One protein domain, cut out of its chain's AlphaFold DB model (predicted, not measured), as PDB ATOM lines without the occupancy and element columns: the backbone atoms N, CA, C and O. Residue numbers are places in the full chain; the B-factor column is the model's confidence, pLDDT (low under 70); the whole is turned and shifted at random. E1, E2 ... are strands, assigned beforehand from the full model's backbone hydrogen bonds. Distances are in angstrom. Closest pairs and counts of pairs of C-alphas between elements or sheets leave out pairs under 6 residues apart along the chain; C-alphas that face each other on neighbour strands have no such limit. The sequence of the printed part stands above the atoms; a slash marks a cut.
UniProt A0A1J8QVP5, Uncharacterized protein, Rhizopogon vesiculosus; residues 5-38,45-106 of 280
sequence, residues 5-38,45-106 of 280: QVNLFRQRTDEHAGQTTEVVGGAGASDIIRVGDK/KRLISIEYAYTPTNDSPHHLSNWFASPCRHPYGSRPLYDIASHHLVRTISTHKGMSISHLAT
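What this domain is: This is residues 5 to 38 and 45 to 106 of the 280 residues of an uncharacterized protein of Rhizopogon vesiculosus (UniProt A0A1J8QVP5). With little regular structure, the model has a hairpin, E1 and E2, at one end of its long axis and a small antiparallel sheet, E4, E5, E6 in order, toward the other. The printed part has 96 residues, 30 of them in six named strands, E1 to E6 along the chain, and no named helix: all strand. It is only just compact, close to loose, radius of gyration of the C-alphas 14.8 A, and only just elongated, 52 by 34 by 23 A.

Where its parts are: E1 is residues 9 to 14, 15.1 A, from C-alpha 9 at (159.003, 149.986, 177.728). E2 is 18 to 23, 16.1 A; E3 32 to 34; E4 67 to 69; E5 78 to 83, 16.5 A; E6 89 to 94, ending at C-alpha 94 (182.252, 161.752, 186.341).

How they stand to each other: Hairpin E1 and E2 is antiparallel; N 10 and O 22, 2.9 A, are within hydrogen-bond range. E4, E5 and E6 form a meander of two hairpins, each strand the antiparallel neighbour of the one before; N 68 and O 82, 2.9 A, and N 79 and O 93, 2.8 A, are within range. E3 pairs with no named strand.

The domain as a whole: Residues 39 to 44 are not printed; C-alphas 38 and 45 are 15.7 A apart. Forty residues have pLDDT under 70, among them 53 to 66.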
ATOM      1  N   GLN A   5     167.587 144.354 186.071       64.44
ATOM      2  CA  GLN A   5     167.013 144.648 184.766       64.44
ATOM      3  C   GLN A   5     165.807 145.572 184.940       64.44
ATOM      4  O   GLN A   5     164.890 145.277 185.708       64.44
ATOM      5  N   VAL A   6     165.809 146.691 184.217       64.69
ATOM      6  CA  VAL A   6     164.710 147.664 184.222       64.69
ATOM      7  C   VAL A   6     164.067 147.673 182.839       64.69
ATOM      8  O   VAL A   6     164.747 147.890 181.834       64.69
ATOM      9  N   ASN A   7     162.758 147.426 182.778       67.38
ATOM     10  CA  ASN A   7     161.997 147.565 181.540       67.38
ATOM     11  C   ASN A   7     161.644 149.039 181.329       67.38
ATOM     12  O   ASN A   7     160.797 149.578 182.031       67.38
ATOM     13  N   LEU A   8     162.264 149.678 180.335       68.56
ATOM     14  CA  LEU A   8     161.934 151.058 179.953       68.56
ATOM     15  C   LEU A   8     160.612 151.155 179.177       68.56
ATOM     16  O   LEU A   8     159.990 152.211 179.121       68.56
ATOM     17  N   PHE A   9     160.176 150.041 178.586       71.50
ATOM     18  CA  PHE A   9     159.003 149.986 177.728       71.50
ATOM     19  C   PHE A   9     158.072 148.855 178.140       71.50
ATOM     20  O   PHE A   9     158.487 147.697 178.291       71.50
ATOM     21  N   ARG A  10     156.782 149.173 178.227       78.69
ATOM     22  CA  ARG A  10     155.716 148.187 178.348       78.69
ATOM     23  C   ARG A  10     154.902 148.236 177.072       78.69
ATOM     24  O   ARG A  10     154.439 149.277 176.630       78.69
ATOM     25  N   GLN A  11     154.743 147.067 176.480       77.25
ATOM     26  CA  GLN A  11     153.834 146.895 175.367       77.25
ATOM     27  C   GLN A  11     152.450 146.682 175.971       77.25
ATOM     28  O   GLN A  11     152.269 145.737 176.747       77.25
ATOM     29  N   ARG A  12     151.511 147.580 175.684       77.25
ATOM     30  CA  ARG A  12     150.097 147.367 175.977       77.25
ATOM     31  C   ARG A  12     149.454 146.791 174.723       77.25
ATOM     32  O   ARG A  12     149.575 147.332 173.628       77.25
ATOM     33  N   THR A  13     148.827 145.635 174.885       74.69
ATOM     34  CA  THR A  13     147.897 145.101 173.896       74.69
ATOM     35  C   THR A  13     146.554 145.741 174.191       74.69
ATOM     36  O   THR A  13     145.912 145.372 175.173       74.69
ATOM     37  N   ASP A  14     146.178 146.739 173.401       79.06
ATOM     38  CA  ASP A  14     144.807 147.229 173.399       79.06
ATOM     39  C   ASP A  14     144.000 146.348 172.437       79.06
ATOM     40  O   ASP A  14     144.455 146.064 171.325       79.06
ATOM     41  N   GLU A  15     142.836 145.878 172.877       84.50
ATOM     42  CA  GLU A  15     142.012 144.911 172.140       84.50
ATOM     43  C   GLU A  15     141.557 145.456 170.777       84.50
ATOM     44  O   GLU A  15     141.278 144.679 169.865       84.50
ATOM     45  N   HIS A  16     141.546 146.783 170.611       76.19
ATOM     46  CA  HIS A  16     141.003 147.449 169.425       76.19
ATOM     47  C   HIS A  16     142.032 148.269 168.627       76.19
ATOM     48  O   HIS A  16     141.756 148.623 167.483       76.19
ATOM     49  N   ALA A  17     143.214 148.566 169.186       71.44
ATOM     50  CA  ALA A  17     144.150 149.549 168.612       71.44
ATOM     51  C   ALA A  17     145.538 148.990 168.238       71.44
ATOM     52  O   ALA A  17     146.439 149.743 167.867       71.44
ATOM     53  N   GLY A  18     145.724 147.669 168.293       79.12
ATOM     54  CA  GLY A  18     147.023 147.052 168.032       79.12
ATOM     55  C   GLY A  18     148.009 147.231 169.191       79.12
ATOM     56  O   GLY A  18     147.684 147.730 170.267       79.12
ATOM     57  N   GLN A  19     149.236 146.747 169.000       79.25
ATOM     58  CA  GLN A  19     150.268 146.784 170.035       79.25
ATOM     59  C   GLN A  19     150.875 148.189 170.136       79.25
ATOM     60  O   GLN A  19     151.692 148.571 169.299       79.25
ATOM     61  N   THR A  20     150.535 148.937 171.183       74.19
ATOM     62  CA  THR A  20     151.157 150.233 171.475       74.19
ATOM     63  C   THR A  20     152.279 150.049 172.498       74.19
ATOM     64  O   THR A  20     152.152 149.340 173.500       74.19
ATOM     65  N   THR A  21     153.446 150.624 172.204       73.94
ATOM     66  CA  THR A  21     154.605 150.580 173.105       73.94
ATOM     67  C   THR A  21     154.634 151.879 173.894       73.94
ATOM     68  O   THR A  21     154.854 152.939 173.317       73.94
ATOM     69  N   GLU A  22     154.387 151.797 175.197       73.81
ATOM     70  CA  GLU A  22     154.373 152.941 176.108       73.81
ATOM     71  C   GLU A  22     155.681 152.969 176.914       73.81
ATOM     72  O   GLU A  22     156.185 151.928 177.358       73.81
ATOM     73  N   VAL A  23     156.252 154.165 177.082       70.31
ATOM     74  CA  VAL A  23     157.408 154.383 177.960       70.31
ATOM     75  C   VAL A  23     156.924 154.255 179.400       70.31
ATOM     76  O   VAL A  23     156.063 155.013 179.839       70.31
ATOM     77  N   VAL A  24     157.474 153.304 180.154       70.94
ATOM     78  CA  VAL A  24     157.143 153.153 181.574       70.94
ATOM     79  C   VAL A  24     157.938 154.202 182.339       70.94
ATOM     80  O   VAL A  24     159.095 153.987 182.700       70.94
ATOM     81  N   GLY A  25     157.331 155.369 182.563       53.19
ATOM     82  CA  GLY A  25     157.832 156.319 183.553       53.19
ATOM     83  C   GLY A  25     157.869 155.614 184.908       53.19
ATOM     84  O   GLY A  25     156.850 155.083 185.334       53.19
ATOM     85  N   GLY A  26     159.048 155.530 185.532       55.56
ATOM     86  CA  GLY A  26     159.334 154.664 186.683       55.56
ATOM     87  C   GLY A  26     158.399 154.863 187.881       55.56
ATOM     88  O   GLY A  26     158.731 155.580 188.819       55.56
ATOM     89  N   ALA A  27     157.254 154.182 187.871       42.81
ATOM     90  CA  ALA A  27     156.172 154.353 188.838       42.81
ATOM     91  C   ALA A  27     156.324 153.509 190.121       42.81
ATOM     92  O   ALA A  27     155.375 153.391 190.891       42.81
ATOM     93  N   GLY A  28     157.503 152.938 190.395       54.03
ATOM     94  CA  GLY A  28     157.793 152.321 191.692       54.03
ATOM     95  C   GLY A  28     158.685 151.083 191.647       54.03
ATOM     96  O   GLY A  28     158.964 150.509 190.598       54.03
ATOM     97  N   ALA A  29     159.128 150.659 192.834       53.12
ATOM     98  CA  ALA A  29     160.053 149.543 193.061       53.12
ATOM     99  C   ALA A  29     159.530 148.155 192.622       53.12
ATOM    100  O   ALA A  29     160.270 147.175 192.696       53.12
ATOM    101  N   SER A  30     158.274 148.061 192.179       54.56
ATOM    102  CA  SER A  30     157.596 146.823 191.781       54.56
ATOM    103  C   SER A  30     157.952 146.312 190.377       54.56
ATOM    104  O   SER A  30     157.702 145.143 190.109       54.56
ATOM    105  N   ASP A  31     158.573 147.123 189.512       55.25
ATOM    106  CA  ASP A  31     158.897 146.747 188.115       55.25
ATOM    107  C   ASP A  31     160.366 146.325 187.886       55.25
ATOM    108  O   ASP A  31     160.832 146.190 186.751       55.25
ATOM    109  N   ILE A  32     161.125 146.092 188.961       56.69
ATOM    110  CA  ILE A  32     162.512 145.620 188.867       56.69
ATOM    111  C   ILE A  32     162.506 144.104 188.643       56.69
ATOM    112  O   ILE A  32     162.322 143.325 189.581       56.69
ATOM    113  N   ILE A  33     162.756 143.674 187.404       56.88
ATOM    114  CA  ILE A  33     162.918 142.253 187.087       56.88
ATOM    115  C   ILE A  33     164.296 141.812 187.583       56.88
ATOM    116  O   ILE A  33     165.336 142.340 187.177       56.88
ATOM    117  N   ARG A  34     164.316 140.829 188.485       56.41
ATOM    118  CA  ARG A  34     165.555 140.182 188.919       56.41
ATOM    119  C   ARG A  34     165.960 139.163 187.860       56.41
ATOM    120  O   ARG A  34     165.216 138.224 187.587       56.41
ATOM    121  N   VAL A  35     167.144 139.341 187.279       51.44
ATOM    122  CA  VAL A  35     167.734 138.396 186.325       51.44
ATOM    123  C   VAL A  35     168.087 137.117 187.090       51.44
ATOM    124  O   VAL A  35     169.118 137.032 187.754       51.44
ATOM    125  N   GLY A  36     167.177 136.149 187.082       52.81
ATOM    126  CA  GLY A  36     167.290 134.912 187.853       52.81
ATOM    127  C   GLY A  36     166.002 134.095 187.879       52.81
ATOM    128  O   GLY A  36     166.075 132.883 188.068       52.81
ATOM    129  N   ASP A  37     164.853 134.732 187.632       56.22
ATOM    130  CA  ASP A  37     163.577 134.034 187.473       56.22
ATOM    131  C   ASP A  37     163.458 133.474 186.047       56.22
ATOM    132  O   ASP A  37     163.599 134.199 185.060       56.22
ATOM    133  N   LYS A  38     163.314 132.153 185.930       52.19
ATOM    134  CA  LYS A  38     163.745 131.371 184.757       52.19
ATOM    135  C   LYS A  38     162.686 131.177 183.660       52.19
ATOM    136  O   LYS A  38     162.955 130.441 182.715       52.19
ATOM    137  N   LYS A  45     162.636 141.795 174.325       60.78
ATOM    138  CA  LYS A  45     162.725 143.242 174.473       60.78
ATOM    139  C   LYS A  45     164.210 143.581 174.602       60.78
ATOM    140  O   LYS A  45     164.986 142.789 175.130       60.78
ATOM    141  N   ARG A  46     164.630 144.701 174.018       62.62
ATOM    142  CA  ARG A  46     166.016 145.172 174.098       62.62
ATOM    143  C   ARG A  46     166.243 145.645 175.533       62.62
ATOM    144  O   ARG A  46     165.560 146.552 175.996       62.62
ATOM    145  N   LEU A  47     167.118 144.957 176.258       66.69
ATOM    146  CA  LEU A  47     167.336 145.171 177.685       66.69
ATOM    147  C   LEU A  47     168.694 145.821 177.895       66.69
ATOM    148  O   LEU A  47     169.700 145.350 177.367       66.69
ATOM    149  N   ILE A  48     168.721 146.880 178.699       69.44
ATOM    150  CA  ILE A  48     169.965 147.488 179.162       69.44
ATOM    151  C   ILE A  48     170.324 146.799 180.477       69.44
ATOM    152  O   ILE A  48     169.631 146.960 181.480       69.44
ATOM    153  N   SER A  49     171.384 145.990 180.459       72.75
ATOM    154  CA  SER A  49     171.916 145.366 181.672       72.75
ATOM    155  C   SER A  49     172.846 146.353 182.368       72.75
ATOM    156  O   SER A  49     173.836 146.784 181.780       72.75
ATOM    157  N   ILE A  50     172.522 146.726 183.605       73.00
ATOM    158  CA  ILE A  50     173.355 147.608 184.426       73.00
ATOM    159  C   ILE A  50     173.912 146.777 185.584       73.00
ATOM    160  O   ILE A  50     173.162 146.160 186.337       73.00
ATOM    161  N   GLU A  51     175.236 146.759 185.740       74.12
ATOM    162  CA  GLU A  51     175.933 145.926 186.739       74.12
ATOM    163  C   GLU A  51     175.785 146.427 188.188       74.12
ATOM    164  O   GLU A  51     176.241 145.784 189.134       74.12
ATOM    165  N   TYR A  52     175.126 147.568 188.388       72.06
ATOM    166  CA  TYR A  52     175.086 148.283 189.659       72.06
ATOM    167  C   TYR A  52     173.669 148.353 190.221       72.06
ATOM    168  O   TYR A  52     172.694 148.470 189.480       72.06
ATOM    169  N   ALA A  53     173.567 148.303 191.553       67.69
ATOM    170  CA  ALA A  53     172.294 148.359 192.258       67.69
ATOM    171  C   ALA A  53     171.541 149.663 191.949       67.69
ATOM    172  O   ALA A  53     172.084 150.763 192.081       67.69
ATOM    173  N   TYR A  54     170.279 149.518 191.549       62.62
ATOM    174  CA  TYR A  54     169.395 150.636 191.257       62.62
ATOM    175  C   TYR A  54     168.809 151.178 192.562       62.62
ATOM    176  O   TYR A  54     168.098 150.470 193.274       62.62
ATOM    177  N   THR A  55     169.094 152.438 192.878       64.00
ATOM    178  CA  THR A  55     168.351 153.181 193.898       64.00
ATOM    179  C   THR A  55     167.274 153.990 193.187       64.00
ATOM    180  O   THR A  55     167.639 154.826 192.361       64.00
ATOM    181  N   PRO A  56     165.976 153.761 193.456       56.50
ATOM    182  CA  PRO A  56     164.923 154.572 192.865       56.50
ATOM    183  C   PRO A  56     165.088 156.018 193.341       56.50
ATOM    184  O   PRO A  56     164.959 156.304 194.530       56.50
ATOM    185  N   THR A  57     165.421 156.918 192.420       55.91
ATOM    186  CA  THR A  57     165.358 158.361 192.644       55.91
ATOM    187  C   THR A  57     164.116 158.913 191.964       55.91
ATOM    188  O   THR A  57     163.688 158.420 190.920       55.91
ATOM    189  N   ASN A  58     163.524 159.932 192.586       53.62
ATOM    190  CA  ASN A  58     162.435 160.714 192.011       53.62
ATOM    191  C   ASN A  58     163.004 161.593 190.890       53.62
ATOM    192  O   ASN A  58     163.203 162.793 191.073       53.62
ATOM    193  N   ASP A  59     163.337 160.984 189.757       53.47
ATOM    194  CA  ASP A  59     163.758 161.716 188.571       53.47
ATOM    195  C   ASP A  59     162.491 162.266 187.891       53.47
ATOM    196  O   ASP A  59     161.552 161.529 187.586       53.47
ATOM    197  N   SER A  60     162.448 163.585 187.687       46.78
ATOM    198  CA  SER A  60     161.401 164.247 186.901       46.78
ATOM    199  C   SER A  60     161.443 163.711 185.462       46.78
ATOM    200  O   SER A  60     162.496 163.820 184.820       46.78
ATOM    201  N   PRO A  61     160.352 163.133 184.924       52.84
ATOM    202  CA  PRO A  61     160.327 162.628 183.559       52.84
ATOM    203  C   PRO A  61     160.274 163.808 182.586       52.84
ATOM    204  O   PRO A  61     159.207 164.275 182.192       52.84
ATOM    205  N   HIS A  62     161.433 164.307 182.166       56.03
ATOM    206  CA  HIS A  62     161.489 165.199 181.013       56.03
ATOM    207  C   HIS A  62     161.291 164.359 179.741       56.03
ATOM    208  O   HIS A  62     162.238 163.840 179.165       56.03
ATOM    209  N   HIS A  63     160.032 164.235 179.314       50.56
ATOM    210  CA  HIS A  63     159.540 163.488 178.142       50.56
ATOM    211  C   HIS A  63     160.067 164.008 176.776       50.56
ATOM    212  O   HIS A  63     159.620 163.571 175.721       50.56
ATOM    213  N   LEU A  64     160.991 164.974 176.757       52.62
ATOM    214  CA  LEU A  64     161.361 165.710 175.542       52.62
ATOM    215  C   LEU A  64     162.718 165.323 174.940       52.62
ATOM    216  O   LEU A  64     163.054 165.815 173.868       52.62
ATOM    217  N   SER A  65     163.494 164.427 175.557       61.53
ATOM    218  CA  SER A  65     164.742 163.936 174.962       61.53
ATOM    219  C   SER A  65     164.816 162.408 174.986       61.53
ATOM    220  O   SER A  65     164.494 161.768 175.981       61.53
ATOM    221  N   ASN A  66     165.284 161.805 173.887       69.44
ATOM    222  CA  ASN A  66     165.529 160.358 173.752       69.44
ATOM    223  C   ASN A  66     166.673 159.847 174.655       69.44
ATOM    224  O   ASN A  66     167.248 158.789 174.405       69.44
ATOM    225  N   TRP A  67     167.078 160.607 175.668       72.62
ATOM    226  CA  TRP A  67     168.244 160.318 176.487       72.62
ATOM    227  C   TRP A  67     167.807 159.898 177.880       72.62
ATOM    228  O   TRP A  67     167.016 160.569 178.537       72.62
ATOM    229  N   PHE A  68     168.379 158.797 178.350       74.56
ATOM    230  CA  PHE A  68     168.156 158.286 179.690       74.56
ATOM    231  C   PHE A  68     169.438 158.417 180.506       74.56
ATOM    232  O   PHE A  68     170.472 157.814 180.202       74.56
ATOM    233  N   ALA A  69     169.373 159.205 181.576       74.38
ATOM    234  CA  ALA A  69     170.447 159.290 182.548       74.38
ATOM    235  C   ALA A  69     170.189 158.257 183.643       74.38
ATOM    236  O   ALA A  69     169.274 158.437 184.440       74.38
ATOM    237  N   SER A  70     171.006 157.206 183.730       71.75
ATOM    238  CA  SER A  70     170.797 156.171 184.749       71.75
ATOM    239  C   SER A  70     170.955 156.756 186.161       71.75
ATOM    240  O   SER A  70     171.997 157.353 186.440       71.75
ATOM    241  N   PRO A  71     169.976 156.593 187.066       63.94
ATOM    242  CA  PRO A  71     170.092 157.041 188.453       63.94
ATOM    243  C   PRO A  71     170.914 156.085 189.325       63.94
ATOM    244  O   PRO A  71     171.027 156.292 190.534       63.94
ATOM    245  N   CYS A  72     171.507 155.032 188.746       66.25
ATOM    246  CA  CYS A  72     172.324 154.097 189.504       66.25
ATOM    247  C   CYS A  72     173.487 154.821 190.185       66.25
ATOM    248  O   CYS A  72     174.343 155.433 189.537       66.25
ATOM    249  N   ARG A  73     173.550 154.676 191.510       63.38
ATOM    250  CA  ARG A  73     174.675 155.113 192.329       63.38
ATOM    251  C   ARG A  73     175.890 154.255 191.983       63.38
ATOM    252  O   ARG A  73     176.092 153.187 192.555       63.38
ATOM    253  N   HIS A  74     176.711 154.721 191.049       71.06
ATOM    254  CA  HIS A  74     178.039 154.145 190.888       71.06
ATOM    255  C   HIS A  74     178.866 154.447 192.141       71.06
ATOM    256  O   HIS A  74     178.899 155.603 192.576       71.06
ATOM    257  N   PRO A  75     179.599 153.461 192.686       68.94
ATOM    258  CA  PRO A  75     180.519 153.698 193.800       68.94
ATOM    259  C   PRO A  75     181.623 154.709 193.440       68.94
ATOM    260  O   PRO A  75     182.224 155.313 194.323       68.94
ATOM    261  N   TYR A  76     181.855 154.932 192.144       75.38
ATOM    262  CA  TYR A  76     182.873 155.837 191.614       75.38
ATOM    263  C   TYR A  76     182.358 157.230 191.221       75.38
ATOM    264  O   TYR A  76     183.127 158.013 190.669       75.38
ATOM    265  N   GLY A  77     181.084 157.559 191.476       77.38
ATOM    266  CA  GLY A  77     180.534 158.891 191.177       77.38
ATOM    267  C   GLY A  77     180.364 159.206 189.683       77.38
ATOM    268  O   GLY A  77     180.238 160.371 189.298       77.38
ATOM    269  N   SER A  78     180.371 158.176 188.831       84.88
ATOM    270  CA  SER A  78     180.169 158.273 187.384       84.88
ATOM    271  C   SER A  78     178.722 157.975 186.987       84.88
ATOM    272  O   SER A  78     178.168 156.953 187.383       84.88
ATOM    273  N   ARG A  79     178.114 158.818 186.152       85.62
ATOM    274  CA  ARG A  79     176.762 158.627 185.616       85.62
ATOM    275  C   ARG A  79     176.816 158.306 184.117       85.62
ATOM    276  O   ARG A  79     177.215 159.182 183.342       85.62
ATOM    277  N   PRO A  80     176.436 157.089 183.695       87.00
ATOM    278  CA  PRO A  80     176.290 156.764 182.282       87.00
ATOM    279  C   PRO A  80     175.004 157.383 181.709       87.00
ATOM    280  O   PRO A  80     173.935 157.344 182.328       87.00
ATOM    281  N   LEU A  81     175.127 157.963 180.518       88.12
ATOM    282  CA  LEU A  81     174.049 158.489 179.688       88.12
ATOM    283  C   LEU A  81     173.830 157.528 178.526       88.12
ATOM    284  O   LEU A  81     174.741 157.314 177.723       88.12
ATOM    285  N   TYR A  82     172.629 156.974 178.436       86.38
ATOM    286  CA  TYR A  82     172.239 156.072 177.362       86.38
ATOM    287  C   TYR A  82     171.313 156.792 176.387       86.38
ATOM    288  O   TYR A  82     170.438 157.556 176.800       86.38
ATOM    289  N   ASP A  83     171.487 156.520 175.100       84.38
ATOM    290  CA  ASP A  83     170.464 156.824 174.108       84.38
ATOM    291  C   ASP A  83     169.433 155.691 174.115       84.38
ATOM    292  O   ASP A  83     169.774 154.515 173.969       84.38
ATOM    293  N   ILE A  84     168.170 156.053 174.317       79.81
ATOM    294  CA  ILE A  84     167.060 155.115 174.476       79.81
ATOM    295  C   ILE A  84     166.804 154.353 173.167       79.81
ATOM    296  O   ILE A  84     166.492 153.163 173.201       79.81
ATOM    297  N   ALA A  85     166.961 155.003 172.010       79.69
ATOM    298  CA  ALA A  85     166.669 154.379 170.720       79.69
ATOM    299  C   ALA A  85     167.742 153.347 170.328       79.69
ATOM    300  O   ALA A  85     167.427 152.203 169.970       79.69
ATOM    301  N   SER A  86     169.019 153.731 170.425       81.94
ATOM    302  CA  SER A  86     170.146 152.857 170.071       81.94
ATOM    303  C   SER A  86     170.564 151.895 171.183       81.94
ATOM    304  O   SER A  86     171.224 150.904 170.892       81.94
ATOM    305  N   HIS A  87     170.161 152.134 172.436       79.12
ATOM    306  CA  HIS A  87     170.657 151.424 173.624       79.12
ATOM    307  C   HIS A  87     172.175 151.569 173.830       79.12
ATOM    308  O   HIS A  87     172.788 150.790 174.562       79.12
ATOM    309  N   HIS A  88     172.807 152.552 173.186       85.62
ATOM    310  CA  HIS A  88     174.241 152.778 173.295       85.62
ATOM    311  C   HIS A  88     174.557 153.746 174.436       85.62
ATOM    312  O   HIS A  88     173.832 154.709 174.695       85.62
ATOM    313  N   LEU A  89     175.681 153.499 175.109       86.81
ATOM    314  CA  LEU A  89     176.275 154.446 176.045       86.81
ATOM    315  C   LEU A  89     176.814 155.642 175.250       86.81
ATOM    316  O   LEU A  89     177.824 155.526 174.561       86.81
ATOM    317  N   VAL A  90     176.148 156.789 175.355       90.12
ATOM    318  CA  VAL A  90     176.533 158.024 174.656       90.12
ATOM    319  C   VAL A  90     177.716 158.675 175.356       90.12
ATOM    320  O   VAL A  90     178.669 159.127 174.723       90.12
ATOM    321  N   ARG A  91     177.646 158.765 176.686       90.75
ATOM    322  CA  ARG A  91     178.644 159.472 177.486       90.75
ATOM    323  C   ARG A  91     178.625 158.996 178.929       90.75
ATOM    324  O   ARG A  91     177.587 158.608 179.444       90.75
ATOM    325  N   THR A  92     179.761 159.106 179.607       88.88
ATOM    326  CA  THR A  92     179.841 158.962 181.064       88.88
ATOM    327  C   THR A  92     180.274 160.288 181.680       88.88
ATOM    328  O   THR A  92     181.294 160.852 181.287       88.88
ATOM    329  N   ILE A  93     179.491 160.808 182.626       88.19
ATOM    330  CA  ILE A  93     179.816 162.029 183.373       88.19
ATOM    331  C   ILE A  93     180.384 161.618 184.731       88.19
ATOM    332  O   ILE A  93     179.694 160.976 185.510       88.19
ATOM    333  N   SER A  94     181.620 162.003 185.040       86.19
ATOM    334  CA  SER A  94     182.252 161.752 186.341       86.19
ATOM    335  C   SER A  94     182.549 163.085 187.016       86.19
ATOM    336  O   SER A  94     183.470 163.780 186.595       86.19
ATOM    337  N   THR A  95     181.779 163.464 188.039       74.25
ATOM    338  CA  THR A  95     181.959 164.765 188.715       74.25
ATOM    339  C   THR A  95     182.676 164.673 190.058       74.25
ATOM    340  O   THR A  95     183.101 165.700 190.575       74.25
ATOM    341  N   HIS A  96     182.855 163.477 190.632       71.06
ATOM    342  CA  HIS A  96     183.460 163.344 191.958       71.06
ATOM    343  C   HIS A  96     184.031 161.945 192.216       71.06
ATOM    344  O   HIS A  96     183.335 160.941 192.117       71.06
ATOM    345  N   LYS A  97     185.304 161.873 192.615       80.94
ATOM    346  CA  LYS A  97     185.932 160.619 193.048       80.94
ATOM    347  C   LYS A  97     185.436 160.266 194.456       80.94
ATOM    348  O   LYS A  97     185.882 160.869 195.425       80.94
ATOM    349  N   GLY A  98     184.512 159.312 194.564       76.19
ATOM    350  CA  GLY A  98     184.122 158.695 195.843       76.19
ATOM    351  C   GLY A  98     183.036 159.409 196.657       76.19
ATOM    352  O   GLY A  98     182.685 158.939 197.735       76.19
ATOM    353  N   MET A  99     182.467 160.508 196.160       79.62
ATOM    354  CA  MET A  99     181.189 161.016 196.685       79.62
ATOM    355  C   MET A  99     180.018 160.291 195.996       79.62
ATOM    356  O   MET A  99     180.218 159.507 195.070       79.62
ATOM    357  N   SER A 100     178.788 160.503 196.451       77.69
ATOM    358  CA  SER A 100     177.603 159.956 195.787       77.69
ATOM    359  C   SER A 100     176.661 161.056 195.348       77.69
ATOM    360  O   SER A 100     176.404 161.978 196.118       77.69
ATOM    361  N   ILE A 101     176.088 160.909 194.155       77.56
ATOM    362  CA  ILE A 101     175.047 161.800 193.640       77.56
ATOM    363  C   ILE A 101     173.774 161.581 194.458       77.56
ATOM    364  O   ILE A 101     173.209 160.492 194.434       77.56
ATOM    365  N   SER A 102     173.334 162.605 195.189       80.75
ATOM    366  CA  SER A 102     172.069 162.590 195.936       80.75
ATOM    367  C   SER A 102     170.888 163.092 195.107       80.75
ATOM    368  O   SER A 102     169.768 162.632 195.294       80.75
ATOM    369  N   HIS A 103     171.138 164.036 194.199       79.00
ATOM    370  CA  HIS A 103     170.118 164.685 193.389       79.00
ATOM    371  C   HIS A 103     170.667 164.970 191.992       79.00
ATOM    372  O   HIS A 103     171.775 165.495 191.852       79.00
ATOM    373  N   LEU A 104     169.887 164.642 190.961       78.44
ATOM    374  CA  LEU A 104     170.135 165.082 189.595       78.44
ATOM    375  C   LEU A 104     168.891 165.793 189.080       78.44
ATOM    376  O   LEU A 104     167.807 165.226 189.082       78.44
ATOM    377  N   ALA A 105     169.087 167.008 188.585       80.38
ATOM    378  CA  ALA A 105     168.103 167.700 187.776       80.38
ATOM    379  C   ALA A 105     168.714 168.001 186.409       80.38
ATOM    380  O   ALA A 105     169.886 168.372 186.307       80.38
ATOM    381  N   THR A 106     167.913 167.842 185.363       78.12
ATOM    382  CA  THR A 106     168.251 168.249 184.000       78.12
ATOM    383  C   THR A 106     167.368 169.428 183.629       78.12
ATOM    384  O   THR A 106     166.156 169.355 183.801       78.12
TER     385      THR A 106